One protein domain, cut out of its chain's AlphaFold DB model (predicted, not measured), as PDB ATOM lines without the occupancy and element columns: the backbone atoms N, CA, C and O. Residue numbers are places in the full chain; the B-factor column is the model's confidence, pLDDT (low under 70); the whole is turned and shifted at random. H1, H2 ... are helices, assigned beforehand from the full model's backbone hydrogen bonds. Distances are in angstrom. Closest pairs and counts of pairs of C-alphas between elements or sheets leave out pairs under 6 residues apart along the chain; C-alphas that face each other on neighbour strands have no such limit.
ATOM      1  N   ARG A   2    -110.721  88.057  14.828       61.16
ATOM      2  CA  ARG A   2    -111.944  88.465  15.554       61.16
ATOM      3  C   ARG A   2    -112.921  87.312  15.861       61.16
ATOM      4  O   ARG A   2    -113.497  87.299  16.938       61.16
ATOM      5  N   ASP A   3    -113.026  86.311  14.984       67.50
ATOM      6  CA  ASP A   3    -113.983  85.202  15.173       67.50
ATOM      7  C   ASP A   3    -113.611  84.258  16.328       67.50
ATOM      8  O   ASP A   3    -114.480  83.824  17.070       67.50
ATOM      9  N   ARG A   4    -112.313  84.014  16.563       75.00
ATOM     10  CA  ARG A   4    -111.856  83.095  17.623       75.00
ATOM     11  C   ARG A   4    -112.195  83.595  19.030       75.00
ATOM     12  O   ARG A   4    -112.527  82.797  19.897       75.00
ATOM     13  N   GLN A   5    -112.093  84.907  19.258       78.75
ATOM     14  CA  GLN A   5    -112.488  85.500  20.539       78.75
ATOM     15  C   GLN A   5    -114.009  85.441  20.708       78.75
ATOM     16  O   GLN A   5    -114.486  85.092  21.782       78.75
ATOM     17  N   LEU A   6    -114.767  85.695  19.635       81.88
ATOM     18  CA  LEU A   6    -116.225  85.575  19.651       81.88
ATOM     19  C   LEU A   6    -116.675  84.140  19.975       81.88
ATOM     20  O   LEU A   6    -117.521  83.963  20.843       81.88
ATOM     21  N   GLU A   7    -116.068  83.120  19.362       83.25
ATOM     22  CA  GLU A   7    -116.336  81.701  19.658       83.25
ATOM     23  C   GLU A   7    -116.064  81.335  21.127       83.25
ATOM     24  O   GLU A   7    -116.805  80.561  21.735       83.25
ATOM     25  N   GLU A   8    -115.000  81.880  21.721       86.19
ATOM     26  CA  GLU A   8    -114.695  81.663  23.136       86.19
ATOM     27  C   GLU A   8    -115.747  82.316  24.041       86.19
ATOM     28  O   GLU A   8    -116.217  81.689  24.995       86.19
ATOM     29  N   HIS A   9    -116.159  83.545  23.721       87.50
ATOM     30  CA  HIS A   9    -117.219  84.238  24.449       87.50
ATOM     31  C   HIS A   9    -118.558  83.504  24.345       87.50
ATOM     32  O   HIS A   9    -119.244  83.377  25.353       87.50
ATOM     33  N   VAL A  10    -118.900  82.953  23.182       87.06
ATOM     34  CA  VAL A  10    -120.131  82.172  22.961       87.06
ATOM     35  C   VAL A  10    -120.171  80.938  23.855       87.06
ATOM     36  O   VAL A  10    -121.149  80.719  24.567       87.06
ATOM     37  N   LYS A  11    -119.074  80.170  23.903       87.69
ATOM     38  CA  LYS A  11    -118.970  78.990  24.778       87.69
ATOM     39  C   LYS A  11    -119.117  79.356  26.253       87.69
ATOM     40  O   LYS A  11    -119.814  78.661  26.988       87.69
ATOM     41  N   LYS A  12    -118.475  80.447  26.685       87.38
ATOM     42  CA  LYS A  12    -118.571  80.939  28.066       87.38
ATOM     43  C   LYS A  12    -119.983  81.431  28.389       87.38
ATOM     44  O   LYS A  12    -120.516  81.090  29.437       87.38
ATOM     45  N   ALA A  13    -120.615  82.177  27.491       88.44
ATOM     46  CA  ALA A  13    -121.952  82.715  27.705       88.44
ATOM     47  C   ALA A  13    -123.039  81.639  27.741       88.44
ATOM     48  O   ALA A  13    -123.957  81.757  28.543       88.44
ATOM     49  N   ARG A  14    -122.902  80.553  26.966       87.88
ATOM     50  CA  ARG A  14    -123.801  79.392  27.077       87.88
ATOM     51  C   ARG A  14    -123.804  78.811  28.495       87.88
ATOM     52  O   ARG A  14    -124.853  78.467  29.016       87.88
ATOM     53  N   SER A  15    -122.639  78.745  29.147       85.69
ATOM     54  CA  SER A  15    -122.541  78.256  30.534       85.69
ATOM     55  C   SER A  15    -123.123  79.206  31.588       85.69
ATOM     56  O   SER A  15    -123.251  78.816  32.743       85.69
ATOM     57  N   LEU A  16    -123.471  80.435  31.193       85.19
ATOM     58  CA  LEU A  16    -124.082  81.465  32.035       85.19
ATOM     59  C   LEU A  16    -125.584  81.619  31.754       85.19
ATOM     60  O   LEU A  16    -126.183  82.622  32.138       85.19
ATOM     61  N   GLU A  17    -126.209  80.646  31.085       82.31
ATOM     62  CA  GLU A  17    -127.655  80.641  30.879       82.31
ATOM     63  C   GLU A  17    -128.406  80.807  32.212       82.31
ATOM     64  O   GLU A  17    -128.096  80.166  33.216       82.31
ATOM     65  N   GLY A  18    -129.386  81.715  32.224       78.75
ATOM     66  CA  GLY A  18    -130.167  82.044  33.419       78.75
ATOM     67  C   GLY A  18    -129.422  82.885  34.463       78.75
ATOM     68  O   GLY A  18    -130.023  83.262  35.465       78.75
ATOM     69  N   THR A  19    -128.145  83.209  34.237       82.94
ATOM     70  CA  THR A  19    -127.363  84.111  35.092       82.94
ATOM     71  C   THR A  19    -127.439  85.533  34.549       82.94
ATOM     72  O   THR A  19    -127.370  85.751  33.338       82.94
ATOM     73  N   ARG A  20    -127.552  86.514  35.444       85.69
ATOM     74  CA  ARG A  20    -127.460  87.933  35.098       85.69
ATOM     75  C   ARG A  20    -126.196  88.533  35.684       85.69
ATOM     76  O   ARG A  20    -125.804  88.174  36.789       85.69
ATOM     77  N   LEU A  21    -125.547  89.398  34.909       88.31
ATOM     78  CA  LEU A  21    -124.264  89.995  35.261       88.31
ATOM     79  C   LEU A  21    -124.428  91.473  35.630       88.31
ATOM     80  O   LEU A  21    -125.055  92.257  34.907       88.31
ATOM     81  N   GLY A  22    -123.800  91.853  36.737       90.75
ATOM     82  CA  GLY A  22    -123.437  93.220  37.081       90.75
ATOM     83  C   GLY A  22    -122.321  93.772  36.185       90.75
ATOM     84  O   GLY A  22    -121.702  93.054  35.391       90.75
ATOM     85  N   LEU A  23    -122.030  95.066  36.331       90.56
ATOM     86  CA  LEU A  23    -120.981  95.752  35.569       90.56
ATOM     87  C   LEU A  23    -119.588  95.143  35.814       90.56
ATOM     88  O   LEU A  23    -118.807  94.967  34.877       90.56
ATOM     89  N   GLU A  24    -119.275  94.801  37.062       91.31
ATOM     90  CA  GLU A  24    -117.998  94.204  37.457       91.31
ATOM     91  C   GLU A  24    -117.816  92.804  36.860       91.31
ATOM     92  O   GLU A  24    -116.732  92.455  36.386       91.31
ATOM     93  N   GLU A  25    -118.886  92.011  36.832       91.56
ATOM     94  CA  GLU A  25    -118.874  90.659  36.274       91.56
ATOM     95  C   GLU A  25    -118.747  90.697  34.747       91.56
ATOM     96  O   GLU A  25    -117.994  89.906  34.171       91.56
ATOM     97  N   LEU A  26    -119.389  91.669  34.084       90.50
ATOM     98  CA  LEU A  26    -119.167  91.939  32.662       90.50
ATOM     99  C   LEU A  26    -117.696  92.290  32.390       90.50
ATOM    100  O   LEU A  26    -117.090  91.752  31.459       90.50
ATOM    101  N   ALA A  27    -117.110  93.179  33.194       90.88
ATOM    102  CA  ALA A  27    -115.715  93.589  33.053       90.88
ATOM    103  C   ALA A  27    -114.767  92.384  33.172       90.88
ATOM    104  O   ALA A  27    -113.882  92.188  32.331       90.88
ATOM    105  N   GLN A  28    -115.015  91.510  34.151       91.12
ATOM    106  CA  GLN A  28    -114.267  90.269  34.327       91.12
ATOM    107  C   GLN A  28    -114.441  89.316  33.137       91.12
ATOM    108  O   GLN A  28    -113.450  88.776  32.637       91.12
ATOM    109  N   PHE A  29    -115.669  89.138  32.644       88.69
ATOM    110  CA  PHE A  29    -115.958  88.285  31.492       88.69
ATOM    111  C   PHE A  29    -115.203  88.738  30.234       88.69
ATOM    112  O   PHE A  29    -114.632  87.917  29.509       88.69
ATOM    113  N   LEU A  30    -115.163  90.051  29.990       87.75
ATOM    114  CA  LEU A  30    -114.477  90.658  28.848       87.75
ATOM    115  C   LEU A  30    -112.967  90.819  29.059       87.75
ATOM    116  O   LEU A  30    -112.258  91.150  28.112       87.75
ATOM    117  N   THR A  31    -112.464  90.559  30.271       89.38
ATOM    118  CA  THR A  31    -111.069  90.834  30.654       89.38
ATOM    119  C   THR A  31    -110.707  92.311  30.417       89.38
ATOM    120  O   THR A  31    -109.656  92.642  29.867       89.38
ATOM    121  N   LEU A  32    -111.609  93.214  30.815       88.56
ATOM    122  CA  LEU A  32    -111.473  94.668  30.702       88.56
ATOM    123  C   LEU A  32    -111.593  95.322  32.086       88.56
ATOM    124  O   LEU A  32    -112.270  94.783  32.958       88.56
ATOM    125  N   PRO A  33    -110.968  96.489  32.318       90.25
ATOM    126  CA  PRO A  33    -111.255  97.283  33.504       90.25
ATOM    127  C   PRO A  33    -112.643  97.934  33.404       90.25
ATOM    128  O   PRO A  33    -113.111  98.268  32.310       90.25
ATOM    129  N   VAL A  34    -113.265  98.194  34.557       93.94
ATOM    130  CA  VAL A  34    -114.447  99.061  34.623       93.94
ATOM    131  C   VAL A  34    -114.049 100.464  34.161       93.94
ATOM    132  O   VAL A  34    -113.061 101.031  34.628       93.94
ATOM    133  N   SER A  35    -114.792 100.997  33.197       93.38
ATOM    134  CA  SER A  35    -114.553 102.302  32.577       93.38
ATOM    135  C   SER A  35    -115.876 102.930  32.160       93.38
ATOM    136  O   SER A  35    -116.833 102.202  31.901       93.38
ATOM    137  N   ASP A  36    -115.910 104.255  32.007       91.31
ATOM    138  CA  ASP A  36    -117.118 104.985  31.592       91.31
ATOM    139  C   ASP A  36    -117.716 104.436  30.290       91.31
ATOM    140  O   ASP A  36    -118.934 104.336  30.144       91.31
ATOM    141  N   THR A  37    -116.861 104.034  29.345       89.12
ATOM    142  CA  THR A  37    -117.287 103.408  28.089       89.12
ATOM    143  C   THR A  37    -117.950 102.056  28.333       89.12
ATOM    144  O   THR A  37    -118.999 101.780  27.756       89.12
ATOM    145  N   LEU A  38    -117.367 101.211  29.190       89.31
ATOM    146  CA  LEU A  38    -117.955  99.914  29.524       89.31
ATOM    147  C   LEU A  38    -119.294 100.085  30.249       89.31
ATOM    148  O   LEU A  38    -120.239  99.371  29.935       89.31
ATOM    149  N   THR A  39    -119.403 101.066  31.148       90.25
ATOM    150  CA  THR A  39    -120.654 101.415  31.835       90.25
ATOM    151  C   THR A  39    -121.730 101.883  30.857       90.25
ATOM    152  O   THR A  39    -122.878 101.465  30.959       90.25
ATOM    153  N   GLN A  40    -121.380 102.710  29.868       87.38
ATOM    154  CA  GLN A  40    -122.334 103.124  28.835       87.38
ATOM    155  C   GLN A  40    -122.829 101.936  28.011       87.38
ATOM    156  O   GLN A  40    -124.027 101.825  27.777       87.38
ATOM    157  N   VAL A  41    -121.926 101.040  27.599       87.19
ATOM    158  CA  VAL A  41    -122.296  99.820  26.868       87.19
ATOM    159  C   VAL A  41    -123.181  98.919  27.726       87.19
ATOM    160  O   VAL A  41    -124.189  98.428  27.233       87.19
ATOM    161  N   TYR A  42    -122.843  98.742  29.003       88.19
ATOM    162  CA  TYR A  42    -123.634  97.976  29.965       88.19
ATOM    163  C   TYR A  42    -125.078  98.483  30.046       88.19
ATOM    164  O   TYR A  42    -126.015  97.716  29.834       88.19
ATOM    165  N   ASN A  43    -125.257  99.795  30.215       87.50
ATOM    166  CA  ASN A  43    -126.570 100.437  30.328       87.50
ATOM    167  C   ASN A  43    -127.445 100.313  29.064       87.50
ATOM    168  O   ASN A  43    -128.635 100.606  29.119       87.50
ATOM    169  N   LEU A  44    -126.890  99.914  27.912       84.25
ATOM    170  CA  LEU A  44    -127.688  99.633  26.709       84.25
ATOM    171  C   LEU A  44    -128.392  98.270  26.772       84.25
ATOM    172  O   LEU A  44    -129.406  98.077  26.101       84.25
ATOM    173  N   PHE A  45    -127.840  97.326  27.537       84.12
ATOM    174  CA  PHE A  45    -128.311  95.938  27.624       84.12
ATOM    175  C   PHE A  45    -128.862  95.565  29.000       84.12
ATOM    176  O   PHE A  45    -129.487  94.513  29.140       84.12
ATOM    177  N   GLU A  46    -128.631  96.408  29.998       79.06
ATOM    178  CA  GLU A  46    -129.324  96.392  31.278       79.06
ATOM    179  C   GLU A  46    -130.810  96.705  31.009       79.06
ATOM    180  O   GLU A  46    -131.171  97.797  30.569       79.06
ATOM    181  N   GLN A  47    -131.653  95.672  31.091       64.56
ATOM    182  CA  GLN A  47    -133.070  95.711  30.701       64.56
ATOM    183  C   GLN A  47    -133.993  95.285  31.848       64.56
ATOM    184  O   GLN A  47    -135.175  95.019  31.620       64.56
ATOM    185  N   SER A  48    -133.477  95.165  33.068       66.56
ATOM    186  CA  SER A  48    -134.188  94.524  34.165       66.56
ATOM    187  C   SER A  48    -134.306  95.425  35.384       66.56
ATOM    188  O   SER A  48    -133.469  96.275  35.647       66.56
ATOM    189  N   GLU A  49    -135.364  95.240  36.174       62.47
ATOM    190  CA  GLU A  49    -135.600  96.076  37.362       62.47
ATOM    191  C   GLU A  49    -134.484  95.970  38.418       62.47
ATOM    192  O   GLU A  49    -134.320  96.874  39.235       62.47
ATOM    193  N   ASP A  50    -133.714  94.878  38.402       68.81
ATOM    194  CA  ASP A  50    -132.572  94.613  39.278       68.81
ATOM    195  C   ASP A  50    -131.242  95.178  38.755       68.81
ATOM    196  O   ASP A  50    -130.221  95.042  39.432       68.81
ATOM    197  N   GLY A  51    -131.235  95.843  37.596       71.00
ATOM    198  CA  GLY A  51    -130.040  96.498  37.084       71.00
ATOM    199  C   GLY A  51    -128.988  95.522  36.565       71.00
ATOM    200  O   GLY A  51    -127.809  95.845  36.656       71.00
ATOM    201  N   GLN A  52    -129.376  94.326  36.099       81.62
ATOM    202  CA  GLN A  52    -128.455  93.274  35.653       81.62
ATOM    203  C   GLN A  52    -128.708  92.856  34.197       81.62
ATOM    204  O   GLN A  52    -129.838  92.818  33.723       81.62
ATOM    205  N   MET A  53    -127.661  92.482  33.459       86.31
ATOM    206  CA  MET A  53    -127.795  92.139  32.038       86.31
ATOM    207  C   MET A  53    -127.597  90.649  31.758       86.31
ATOM    208  O   MET A  53    -126.777  89.985  32.393       86.31
ATOM    209  N   ASP A  54    -128.288  90.132  30.742       89.00
ATOM    210  CA  ASP A  54    -127.937  88.848  30.134       89.00
ATOM    211  C   ASP A  54    -126.777  89.055  29.146       89.00
ATOM    212  O   ASP A  54    -126.895  89.762  28.138       89.00
ATOM    213  N   ILE A  55    -125.631  88.432  29.426       89.38
ATOM    214  CA  ILE A  55    -124.418  88.551  28.604       89.38
ATOM    215  C   ILE A  55    -124.623  88.071  27.163       89.38
ATOM    216  O   ILE A  55    -123.957  88.554  26.239       89.38
ATOM    217  N   ARG A  56    -125.561  87.147  26.939       90.56
ATOM    218  CA  ARG A  56    -125.867  86.626  25.606       90.56
ATOM    219  C   ARG A  56    -126.422  87.732  24.707       90.56
ATOM    220  O   ARG A  56    -126.134  87.717  23.511       90.56
ATOM    221  N   HIS A  57    -127.118  88.737  25.256       87.88
ATOM    222  CA  HIS A  57    -127.591  89.897  24.490       87.88
ATOM    223  C   HIS A  57    -126.431  90.702  23.899       87.88
ATOM    224  O   HIS A  57    -126.408  91.012  22.705       87.88
ATOM    225  N   TYR A  58    -125.424  90.985  24.727       87.44
ATOM    226  CA  TYR A  58    -124.226  91.702  24.302       87.44
ATOM    227  C   TYR A  58    -123.463  90.948  23.212       87.44
ATOM    228  O   TYR A  58    -123.006  91.554  22.247       87.44
ATOM    229  N   ILE A  59    -123.348  89.621  23.317       87.31
ATOM    230  CA  ILE A  59    -122.637  88.813  22.317       87.31
ATOM    231  C   ILE A  59    -123.375  88.790  20.975       87.31
ATOM    232  O   ILE A  59    -122.725  88.866  19.928       87.31
ATOM    233  N   VAL A  60    -124.713  88.745  20.978       84.75
ATOM    234  CA  VAL A  60    -125.511  88.885  19.747       84.75
ATOM    235  C   VAL A  60    -125.251  90.248  19.099       84.75
ATOM    236  O   VAL A  60    -124.933  90.301  17.910       84.75
ATOM    237  N   ALA A  61    -125.286  91.337  19.871       84.44
ATOM    238  CA  ALA A  61    -124.992  92.678  19.362       84.44
ATOM    239  C   ALA A  61    -123.546  92.822  18.860       84.44
ATOM    240  O   ALA A  61    -123.280  93.428  17.823       84.44
ATOM    241  N   LEU A  62    -122.578  92.229  19.559       82.62
ATOM    242  CA  LEU A  62    -121.188  92.223  19.120       82.62
ATOM    243  C   LEU A  62    -121.042  91.475  17.787       82.62
ATOM    244  O   LEU A  62    -120.333  91.932  16.890       82.62
ATOM    245  N   SER A  63    -121.746  90.353  17.623       79.69
ATOM    246  CA  SER A  63    -121.762  89.583  16.380       79.69
ATOM    247  C   SER A  63    -122.284  90.391  15.189       79.69
ATOM    248  O   SER A  63    -121.688  90.310  14.110       79.69
ATOM    249  N   THR A  64    -123.352  91.181  15.356       73.00
ATOM    250  CA  THR A  64    -123.901  92.002  14.261       73.00
ATOM    251  C   THR A  64    -122.930  93.098  13.832       73.00
ATOM    252  O   THR A  64    -122.686  93.280  12.637       73.00
ATOM    253  N   VAL A  65    -122.278  93.761  14.794       70.00
ATOM    254  CA  VAL A  65    -121.244  94.777  14.528       70.00
ATOM    255  C   VAL A  65    -120.039  94.182  13.799       70.00
ATOM    256  O   VAL A  65    -119.491  94.804  12.886       70.00
ATOM    257  N   LEU A  66    -119.621  92.971  14.173       66.38
ATOM    258  CA  LEU A  66    -118.461  92.307  13.584       66.38
ATOM    259  C   LEU A  66    -118.732  91.707  12.194       66.38
ATOM    260  O   LEU A  66    -117.772  91.504  11.441       66.38
ATOM    261  N   ARG A  67    -119.996  91.427  11.835       63.78
ATOM    262  CA  ARG A  67    -120.367  90.681  10.612       63.78
ATOM    263  C   ARG A  67    -121.517  91.341   9.815       63.78
ATOM    264  O   ARG A  67    -122.588  90.747   9.698       63.78
TER     265      ARG A  67
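What this domain is: This is residues 2 to 67 of the 170 residues of the protein "Lysophosphatidylcholine acyltransferase 1" of Nothobranchius furzeri (UniProt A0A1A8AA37). Two pairs of helices make a small domain: H1 and H4 run side by side in opposite ways at one end of its longest axis, and H2 and H3 meet at about a right angle toward the other end. H4 begins near the middle, where its first turns come close to both H2 and H3, and the link of residues 46 to 54 loops at the end away from the start of H1. The printed part has 66 residues with four named helices, in the order H1, H2, H3, H4, and no named strand; its class is all helix. It is compact, with a radius of gyration of the C-alphas of 11.4 A, and rounded, with spans of 31 by 26 by 20 A.

Where its parts are: H1, residues 2 to 14, begins with C-alpha 2 at (-111.944, 88.465, 15.554) and is 18.9 A long from first to last C-alpha. H2, residues 23 to 30, is 10.7 A long and begins with C-alpha 23 at (-120.981, 95.752, 35.569). H3, residues 36 to 45, is 14.9 A long. H4, residues 55 to 66, is 16.6 A long and ends with C-alpha 66 at (-118.461, 92.307, 13.584).

How they stand to each other: H1 and H4 touch, with a shallow tilt of 18 degrees, and run opposite ways; their closest C-alphas are those of Ala 13 and Arg 56, 5.9 A apart. H1 and H2 are near each other, with 5 pairs of C-alphas within 10 A and the closest only just over 8 A, at 8.2 A. H1 and H3 are apart. H2 and H3 touch and are about perpendicular, at 84 degrees; their closest C-alphas are those of Leu 23 and Tyr 42, 6.6 A apart. H2 and H4 are close but not clearly touching, with the C-alphas of Leu 26 and Ile 55 closest at 7.5 A; they run the same way at a steep tilt of 53 degrees. H3 and H4 are close but not clearly touching and about perpendicular, at 74 degrees, with the C-alphas of Phe 45 and Tyr 58 closest at 6.8 A. In H1, H2 and H4 every O i to N i+4 pair is within hydrogen-bond range, and in H3 5 of 6 are.

The domain as a whole: The two C-alphas farthest apart are those of Arg 4 and Glu 49, 33.5 A, while the first and last printed C-alphas, of Arg 2 and Arg 67, are 10.0 A apart. The printed part has no cut. No link is long: H2 to H3 is tight, with 5 residues, and H1 to H2, with 8, and H3 to H4, with 9, are short. The mean pLDDT of the printed part is 83.5, and residues 2 to 3, 47 to 50 and 66 to 67 are under 70.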